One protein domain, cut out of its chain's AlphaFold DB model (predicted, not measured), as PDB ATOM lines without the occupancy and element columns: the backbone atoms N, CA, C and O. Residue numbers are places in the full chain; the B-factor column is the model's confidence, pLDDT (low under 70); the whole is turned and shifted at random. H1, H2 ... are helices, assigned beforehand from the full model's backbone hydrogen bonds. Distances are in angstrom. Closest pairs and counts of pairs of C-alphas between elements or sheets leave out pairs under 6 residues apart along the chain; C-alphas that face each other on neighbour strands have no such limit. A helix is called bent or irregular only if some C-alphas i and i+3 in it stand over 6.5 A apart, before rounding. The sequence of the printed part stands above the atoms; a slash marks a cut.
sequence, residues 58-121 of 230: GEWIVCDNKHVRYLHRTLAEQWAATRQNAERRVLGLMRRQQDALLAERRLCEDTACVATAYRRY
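This is residues 58 to 121 of the 230 residues of an uncharacterized protein of Sphingomonadales bacterium (UniProt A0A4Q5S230). Two long helices, H2 and H3, run opposite ways with a gap between them, joined at one end by a turn; at the other end, the short helix H4 packs on both from one side and the short helix H1 crosses from the opposite side. H4 is aligned with the long pair, while H1 stands crosswise to H3 and H4. The printed part has 64 residues with four named helices, in the order H1, H2, H3, H4, and no named strand; the class is all helix, with helix packing part aligned, part crossed. The whole is compact, with a radius of gyration of the C-alphas of 12.2 A, yet elongated, spanning 35 by 20 by 15 A.

Find C-alpha 58 at (242.161, 166.749, 134.892), where H1 begins; it runs over residues 58 to 64, 9.9 A from first to last C-alpha. After Asn 65, look for H2 at residues 66 to 83, 25.6 A long. H3, the longest helix, takes residues 88 to 107; from C-alpha 88 at (261.462, 185.840, 122.800) it runs 29.2 A. H4 follows at residues 111 to 119, 12.2 A long, and ends with C-alpha 119 at (243.544, 169.256, 120.629). No helix is bent or irregular.

Start at H1, which touches H2 only at the corner by their link, the closest C-alphas being those of Val 62 and Arg 69, 5.1 A apart. Their lines stand at a steep tilt of 67 degrees, only just short of about perpendicular. H1 touches H3 through residues 105 to 107 of H3 alone, closest at the C-alphas of Gly 58 and Arg 106, 5.1 A, about perpendicular at 81 degrees. H1 also touches H4, closest at the C-alphas of Ile 61 and Thr 111, 6.3 A, about perpendicular at 77 degrees. Now compare H2 with H3: they are close but not clearly touching, the closest C-alphas being those of Arg 83 and Leu 91, 6.8 A, at a shallow tilt of 16 degrees, opposite ways. Residues 68 to 75 of H2 alone touch H4, closest at the C-alphas of Val 68 and Ala 115, 5.6 A, at a shallow tilt of 18 degrees, the same way. H3 and H4 form a helical hairpin at a shallow tilt of 8 degrees; residues 101 to 105 of H3 alone touch H4, closest at the C-alphas of Arg 105 and Val 114, 5.6 A. Read the backbone of H1, H2, H3 and H4: every O i to N i+4 pair is within hydrogen-bond range.

Look to Asn 85 and Glu 109 for the two C-alphas farthest apart, 35.6 A. The printed part has no cut, and the links H1 to H2, H2 to H3 and H3 to H4 are tight. The mean pLDDT of the printed part is 94.7, and no printed residue is under 70.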
ATOM      1  N   GLY A  58     241.650 166.718 136.260       92.25
ATOM      2  CA  GLY A  58     242.161 166.749 134.892       92.25
ATOM      3  C   GLY A  58     243.568 166.163 134.753       92.25
ATOM      4  O   GLY A  58     243.855 165.502 133.760       92.25
ATOM      5  N   GLU A  59     244.435 166.350 135.750       93.62
ATOM      6  CA  GLU A  59     245.775 165.744 135.787       93.62
ATOM      7  C   GLU A  59     245.711 164.232 135.982       93.62
ATOM      8  O   GLU A  59     246.352 163.490 135.238       93.62
ATOM      9  N   TRP A  60     244.854 163.766 136.892       95.88
ATOM     10  CA  TRP A  60     244.575 162.343 137.053       95.88
ATOM     11  C   TRP A  60     244.106 161.694 135.752       95.88
ATOM     12  O   TRP A  60     244.560 160.605 135.423       95.88
ATOM     13  N   ILE A  61     243.257 162.367 134.971       97.06
ATOM     14  CA  ILE A  61     242.782 161.861 133.671       97.06
ATOM     15  C   ILE A  61     243.926 161.734 132.654       97.06
ATOM     16  O   ILE A  61     243.952 160.766 131.893       97.06
ATOM     17  N   VAL A  62     244.880 162.673 132.635       97.44
ATOM     18  CA  VAL A  62     246.080 162.568 131.779       97.44
ATOM     19  C   VAL A  62     246.905 161.339 132.157       97.44
ATOM     20  O   VAL A  62     247.414 160.635 131.286       97.44
ATOM     21  N   CYS A  63     247.010 161.062 133.453       95.94
ATOM     22  CA  CYS A  63     247.714 159.899 133.962       95.94
ATOM     23  C   CYS A  63     246.952 158.596 133.712       95.94
ATOM     24  O   CYS A  63     247.553 157.628 133.274       95.94
ATOM     25  N   ASP A  64     245.648 158.531 133.920       95.75
ATOM     26  CA  ASP A  64     244.895 157.276 133.828       95.75
ATOM     27  C   ASP A  64     244.607 156.855 132.372       95.75
ATOM     28  O   ASP A  64     244.615 155.676 132.018       95.75
ATOM     29  N   ASN A  65     244.407 157.823 131.472       97.19
ATOM     30  CA  ASN A  65     243.941 157.545 130.121       97.19
ATOM     31  C   ASN A  65     245.069 157.550 129.072       97.19
ATOM     32  O   ASN A  65     245.637 158.595 128.754       97.19
ATOM     33  N   LYS A  66     245.321 156.394 128.434       95.38
ATOM     34  CA  LYS A  66     246.357 156.240 127.388       95.38
ATOM     35  C   LYS A  66     246.217 157.229 126.223       95.38
ATOM     36  O   LYS A  66     247.225 157.732 125.734       95.38
ATOM     37  N   HIS A  67     244.991 157.517 125.780       95.44
ATOM     38  CA  HIS A  67     244.742 158.425 124.652       95.44
ATOM     39  C   HIS A  67     245.055 159.880 125.015       95.44
ATOM     40  O   HIS A  67     245.730 160.580 124.265       95.44
ATOM     41  N   VAL A  68     244.625 160.339 126.192       97.12
ATOM     42  CA  VAL A  68     244.960 161.691 126.670       97.12
ATOM     43  C   VAL A  68     246.458 161.824 126.942       97.12
ATOM     44  O   VAL A  68     247.050 162.844 126.597       97.12
ATOM     45  N   ARG A  69     247.092 160.784 127.494       97.12
ATOM     46  CA  ARG A  69     248.544 160.748 127.689       97.12
ATOM     47  C   ARG A  69     249.304 160.880 126.366       97.12
ATOM     48  O   ARG A  69     250.287 161.611 126.302       97.12
ATOM     49  N   TYR A  70     248.828 160.225 125.306       96.62
ATOM     50  CA  TYR A  70     249.379 160.388 123.960       96.62
ATOM     51  C   TYR A  70     249.280 161.845 123.483       96.62
ATOM     52  O   TYR A  70     250.289 162.404 123.065       96.62
ATOM     53  N   LEU A  71     248.115 162.490 123.630       96.94
ATOM     54  CA  LEU A  71     247.939 163.905 123.268       96.94
ATOM     55  C   LEU A  71     248.869 164.837 124.060       96.94
ATOM     56  O   LEU A  71     249.442 165.758 123.483       96.94
ATOM     57  N   HIS A  72     249.036 164.587 125.362       97.62
ATOM     58  CA  HIS A  72     249.963 165.340 126.207       97.62
ATOM     59  C   HIS A  72     251.399 165.243 125.689       97.62
ATOM     60  O   HIS A  72     252.029 166.273 125.449       97.62
ATOM     61  N   ARG A  73     251.876 164.016 125.451       97.69
ATOM     62  CA  ARG A  73     253.215 163.761 124.917       97.69
ATOM     63  C   ARG A  73     253.424 164.458 123.574       97.69
ATOM     64  O   ARG A  73     254.400 165.183 123.421       97.69
ATOM     65  N   THR A  74     252.484 164.303 122.639       97.00
ATOM     66  CA  THR A  74     252.553 164.935 121.313       97.00
ATOM     67  C   THR A  74     252.665 166.454 121.412       97.00
ATOM     68  O   THR A  74     253.502 167.052 120.740       97.00
ATOM     69  N   LEU A  75     251.855 167.091 122.264       97.12
ATOM     70  CA  LEU A  75     251.925 168.537 122.450       97.12
ATOM     71  C   LEU A  75     253.268 168.970 123.052       97.12
ATOM     72  O   LEU A  75     253.875 169.927 122.576       97.12
ATOM     73  N   ALA A  76     253.728 168.269 124.088       97.25
ATOM     74  CA  ALA A  76     254.976 168.586 124.768       97.25
ATOM     75  C   ALA A  76     256.191 168.445 123.837       97.25
ATOM     76  O   ALA A  76     257.046 169.327 123.819       97.25
ATOM     77  N   GLU A  77     256.241 167.393 123.016       96.06
ATOM     78  CA  GLU A  77     257.269 167.196 121.985       96.06
ATOM     79  C   GLU A  77     257.235 168.319 120.939       96.06
ATOM     80  O   GLU A  77     258.266 168.924 120.638       96.06
ATOM     81  N   GLN A  78     256.045 168.667 120.439       95.31
ATOM     82  CA  GLN A  78     255.874 169.743 119.461       95.31
ATOM     83  C   GLN A  78     256.342 171.097 120.019       95.31
ATOM     84  O   GLN A  78     257.046 171.859 119.347       95.31
ATOM     85  N   TRP A  79     255.972 171.415 121.260       95.56
ATOM     86  CA  TRP A  79     256.409 172.640 121.920       95.56
ATOM     87  C   TRP A  79     257.896 172.612 122.261       95.56
ATOM     88  O   TRP A  79     258.556 173.640 122.133       95.56
ATOM     89  N   ALA A  80     258.461 171.469 122.650       95.69
ATOM     90  CA  ALA A  80     259.900 171.328 122.846       95.69
ATOM     91  C   ALA A  80     260.675 171.622 121.553       95.69
ATOM     92  O   ALA A  80     261.600 172.430 121.590       95.69
ATOM     93  N   ALA A  81     260.248 171.062 120.416       94.62
ATOM     94  CA  ALA A  81     260.847 171.336 119.109       94.62
ATOM     95  C   ALA A  81     260.726 172.819 118.718       94.62
ATOM     96  O   ALA A  81     261.706 173.445 118.321       94.62
ATOM     97  N   THR A  82     259.541 173.413 118.907       92.94
ATOM     98  CA  THR A  82     259.297 174.832 118.591       92.94
ATOM     99  C   THR A  82     260.187 175.759 119.425       92.94
ATOM    100  O   THR A  82     260.697 176.753 118.915       92.94
ATOM    101  N   ARG A  83     260.420 175.433 120.704       94.62
ATOM    102  CA  ARG A  83     261.213 176.266 121.621       94.62
ATOM    103  C   ARG A  83     262.696 176.350 121.269       94.62
ATOM    104  O   ARG A  83     263.300 177.358 121.619       94.62
ATOM    105  N   GLN A  84     263.276 175.346 120.605       93.31
ATOM    106  CA  GLN A  84     264.723 175.303 120.335       93.31
ATOM    107  C   GLN A  84     265.220 176.519 119.541       93.31
ATOM    108  O   GLN A  84     266.323 176.991 119.789       93.31
ATOM    109  N   ASN A  85     264.387 177.059 118.647       91.12
ATOM    110  CA  ASN A  85     264.742 178.177 117.767       91.12
ATOM    111  C   ASN A  85     263.758 179.357 117.878       91.12
ATOM    112  O   ASN A  85     263.690 180.204 116.989       91.12
ATOM    113  N   ALA A  86     262.950 179.408 118.941       92.38
ATOM    114  CA  ALA A  86     261.909 180.419 119.082       92.38
ATOM    115  C   ALA A  86     262.465 181.768 119.559       92.38
ATOM    116  O   ALA A  86     263.177 181.863 120.560       92.38
ATOM    117  N   GLU A  87     262.034 182.847 118.907       95.06
ATOM    118  CA  GLU A  87     262.271 184.208 119.388       95.06
ATOM    119  C   GLU A  87     261.574 184.469 120.735       95.06
ATOM    120  O   GLU A  87     260.544 183.868 121.062       95.06
ATOM    121  N   ARG A  88     262.054 185.466 121.497       93.19
ATOM    122  CA  ARG A  88     261.462 185.840 122.800       93.19
ATOM    123  C   ARG A  88     259.956 186.109 122.724       93.19
ATOM    124  O   ARG A  88     259.224 185.757 123.647       93.19
ATOM    125  N   ARG A  89     259.485 186.720 121.631       90.88
ATOM    126  CA  ARG A  89     258.057 187.010 121.425       90.88
ATOM    127  C   ARG A  89     257.233 185.727 121.308       90.88
ATOM    128  O   ARG A  89     256.168 185.637 121.920       90.88
ATOM    129  N   VAL A  90     257.742 184.740 120.569       90.06
ATOM    130  CA  VAL A  90     257.117 183.422 120.396       90.06
ATOM    131  C   VAL A  90     257.120 182.662 121.719       90.06
ATOM    132  O   VAL A  90     256.070 182.188 122.144       90.06
ATOM    133  N   LEU A  91     258.244 182.649 122.442       92.19
ATOM    134  CA  LEU A  91     258.320 182.054 123.781       92.19
ATOM    135  C   LEU A  91     257.293 182.671 124.740       92.19
ATOM    136  O   LEU A  91     256.623 181.952 125.477       92.19
ATOM    137  N   GLY A  92     257.117 183.997 124.706       87.88
ATOM    138  CA  GLY A  92     256.103 184.685 125.505       87.88
ATOM    139  C   GLY A  92     254.668 184.282 125.149       87.88
ATOM    140  O   GLY A  92     253.825 184.175 126.038       87.88
ATOM    141  N   LEU A  93     254.378 184.039 123.866       89.62
ATOM    142  CA  LEU A  93     253.084 183.506 123.431       89.62
ATOM    143  C   LEU A  93     252.874 182.070 123.922       89.62
ATOM    144  O   LEU A  93     251.813 181.779 124.470       89.62
ATOM    145  N   MET A  94     253.885 181.212 123.787       93.38
ATOM    146  CA  MET A  94     253.815 179.815 124.223       93.38
ATOM    147  C   MET A  94     253.577 179.688 125.729       93.38
ATOM    148  O   MET A  94     252.779 178.852 126.136       93.38
ATOM    149  N   ARG A  95     254.187 180.547 126.561       93.62
ATOM    150  CA  ARG A  95     253.905 180.575 128.012       93.62
ATOM    151  C   ARG A  95     252.427 180.833 128.297       93.62
ATOM    152  O   ARG A  95     251.795 180.068 129.010       93.62
ATOM    153  N   ARG A  96     251.841 181.854 127.660       90.81
ATOM    154  CA  ARG A  96     250.409 182.162 127.825       90.81
ATOM    155  C   ARG A  96     249.510 181.017 127.356       90.81
ATOM    156  O   ARG A  96     248.493 180.751 127.984       90.81
ATOM    157  N   GLN A  97     249.879 180.350 126.262       94.88
ATOM    158  CA  GLN A  97     249.151 179.179 125.766       94.88
ATOM    159  C   GLN A  97     249.253 177.994 126.730       94.88
ATOM    160  O   GLN A  97     248.251 177.325 126.968       94.88
ATOM    161  N   GLN A  98     250.426 177.756 127.318       95.81
ATOM    162  CA  GLN A  98     250.602 176.733 128.343       95.81
ATOM    163  C   GLN A  98     249.749 177.031 129.576       95.81
ATOM    164  O   GLN A  98     249.018 176.154 130.029       95.81
ATOM    165  N   ASP A  99     249.790 178.260 130.087       93.81
ATOM    166  CA  ASP A  99     248.999 178.656 131.255       93.81
ATOM    167  C   ASP A  99     247.494 178.470 130.994       93.81
ATOM    168  O   ASP A  99     246.778 177.917 131.832       93.81
ATOM    169  N   ALA A 100     247.023 178.855 129.802       93.62
ATOM    170  CA  ALA A 100     245.637 178.665 129.379       93.62
ATOM    171  C   ALA A 100     245.254 177.179 129.282       93.62
ATOM    172  O   ALA A 100     244.240 176.771 129.847       93.62
ATOM    173  N   LEU A 101     246.090 176.348 128.650       96.06
ATOM    174  CA  LEU A 101     245.884 174.900 128.578       96.06
ATOM    175  C   LEU A 101     245.791 174.268 129.970       96.06
ATOM    176  O   LEU A 101     244.901 173.454 130.222       96.06
ATOM    177  N   LEU A 102     246.716 174.605 130.870       95.44
ATOM    178  CA  LEU A 102     246.750 174.041 132.219       95.44
ATOM    179  C   LEU A 102     245.528 174.480 133.035       95.44
ATOM    180  O   LEU A 102     244.965 173.666 133.769       95.44
ATOM    181  N   ALA A 103     245.077 175.726 132.872       93.25
ATOM    182  CA  ALA A 103     243.839 176.210 133.471       93.25
ATOM    183  C   ALA A 103     242.605 175.471 132.918       93.25
ATOM    184  O   ALA A 103     241.810 174.959 133.703       93.25
ATOM    185  N   GLU A 104     242.477 175.337 131.592       94.38
ATOM    186  CA  GLU A 104     241.395 174.572 130.948       94.38
ATOM    187  C   GLU A 104     241.375 173.115 131.430       94.38
ATOM    188  O   GLU A 104     240.325 172.591 131.799       94.38
ATOM    189  N   ARG A 105     242.547 172.470 131.503       95.75
ATOM    190  CA  ARG A 105     242.692 171.092 131.986       95.75
ATOM    191  C   ARG A 105     242.180 170.926 133.413       95.75
ATOM    192  O   ARG A 105     241.496 169.944 133.690       95.75
ATOM    193  N   ARG A 106     242.510 171.850 134.320       92.62
ATOM    194  CA  ARG A 106     242.090 171.787 135.734       92.62
ATOM    195  C   ARG A 106     240.572 171.869 135.905       92.62
ATOM    196  O   ARG A 106     240.056 171.320 136.872       92.62
ATOM    197  N   LEU A 107     239.877 172.519 134.972       94.19
ATOM    198  CA  LEU A 107     238.417 172.658 134.969       94.19
ATOM    199  C   LEU A 107     237.689 171.442 134.374       94.19
ATOM    200  O   LEU A 107     236.469 171.347 134.481       94.19
ATOM    201  N   CYS A 108     238.402 170.520 133.727       93.62
ATOM    202  CA  CYS A 108     237.785 169.369 133.085       93.62
ATOM    203  C   CYS A 108     237.454 168.237 134.069       93.62
ATOM    204  O   CYS A 108     238.303 167.774 134.832       93.62
ATOM    205  N   GLU A 109     236.229 167.718 133.963       93.12
ATOM    206  CA  GLU A 109     235.731 166.609 134.790       93.12
ATOM    207  C   GLU A 109     235.864 165.231 134.114       93.12
ATOM    208  O   GLU A 109     235.865 164.200 134.799       93.12
ATOM    209  N   ASP A 110     235.997 165.205 132.781       93.88
ATOM    210  CA  ASP A 110     236.014 163.988 131.966       93.88
ATOM    211  C   ASP A 110     237.108 163.965 130.878       93.88
ATOM    212  O   ASP A 110     237.721 164.974 130.519       93.88
ATOM    213  N   THR A 111     237.350 162.766 130.338       95.75
ATOM    214  CA  THR A 111     238.354 162.497 129.299       95.75
ATOM    215  C   THR A 111     238.110 163.281 128.011       95.75
ATOM    216  O   THR A 111     239.068 163.672 127.346       95.75
ATOM    217  N   ALA A 112     236.850 163.520 127.638       95.12
ATOM    218  CA  ALA A 112     236.512 164.206 126.393       95.12
ATOM    219  C   ALA A 112     236.843 165.703 126.474       95.12
ATOM    220  O   ALA A 112     237.394 166.261 125.521       95.12
ATOM    221  N   CYS A 113     236.575 166.332 127.620       97.19
ATOM    222  CA  CYS A 113     236.960 167.702 127.926       97.19
ATOM    223  C   CYS A 113     238.481 167.854 127.878       97.19
ATOM    224  O   CYS A 113     238.981 168.690 127.124       97.19
ATOM    225  N   VAL A 114     239.224 166.991 128.587       97.56
ATOM    226  CA  VAL A 114     240.695 167.063 128.606       97.56
ATOM    227  C   VAL A 114     241.270 166.844 127.203       97.56
ATOM    228  O   VAL A 114     242.110 167.621 126.754       97.56
ATOM    229  N   ALA A 115     240.788 165.840 126.464       96.06
ATOM    230  CA  ALA A 115     241.225 165.601 125.088       96.06
ATOM    231  C   ALA A 115     240.937 166.801 124.169       96.06
ATOM    232  O   ALA A 115     241.758 167.132 123.315       96.06
ATOM    233  N   THR A 116     239.793 167.466 124.346       95.81
ATOM    234  CA  THR A 116     239.442 168.678 123.591       95.81
ATOM    235  C   THR A 116     240.377 169.833 123.929       95.81
ATOM    236  O   THR A 116     240.831 170.510 123.008       95.81
ATOM    237  N   ALA A 117     240.713 170.022 125.209       96.00
ATOM    238  CA  ALA A 117     241.678 171.029 125.637       96.00
ATOM    239  C   ALA A 117     243.033 170.815 124.945       96.00
ATOM    240  O   ALA A 117     243.515 171.729 124.294       96.00
ATOM    241  N   TYR A 118     243.601 169.600 124.949       96.44
ATOM    242  CA  TYR A 118     244.871 169.339 124.247       96.44
ATOM    243  C   TYR A 118     244.788 169.563 122.735       96.44
ATOM    244  O   TYR A 118     245.677 170.183 122.154       96.44
ATOM    245  N   ARG A 119     243.717 169.094 122.084       95.31
ATOM    246  CA  ARG A 119     243.544 169.256 120.629       95.31
ATOM    247  C   ARG A 119     243.527 170.722 120.195       95.31
ATOM    248  O   ARG A 119     243.967 171.009 119.094       95.31
ATOM    249  N   ARG A 120     243.099 171.656 121.051       92.81
ATOM    250  CA  ARG A 120     243.177 173.102 120.769       92.81
ATOM    251  C   ARG A 120     244.595 173.660 120.733       92.81
ATOM    252  O   ARG A 120     244.773 174.789 120.315       92.81
ATOM    253  N   TYR A 121     245.615 172.946 121.187       93.62
ATOM    254  CA  TYR A 121     246.979 173.488 121.207       93.62
ATOM    255  C   TYR A 121     247.956 172.684 120.344       93.62
ATOM    256  O   TYR A 121     249.043 173.174 120.042       93.62
TER     257      TYR A 121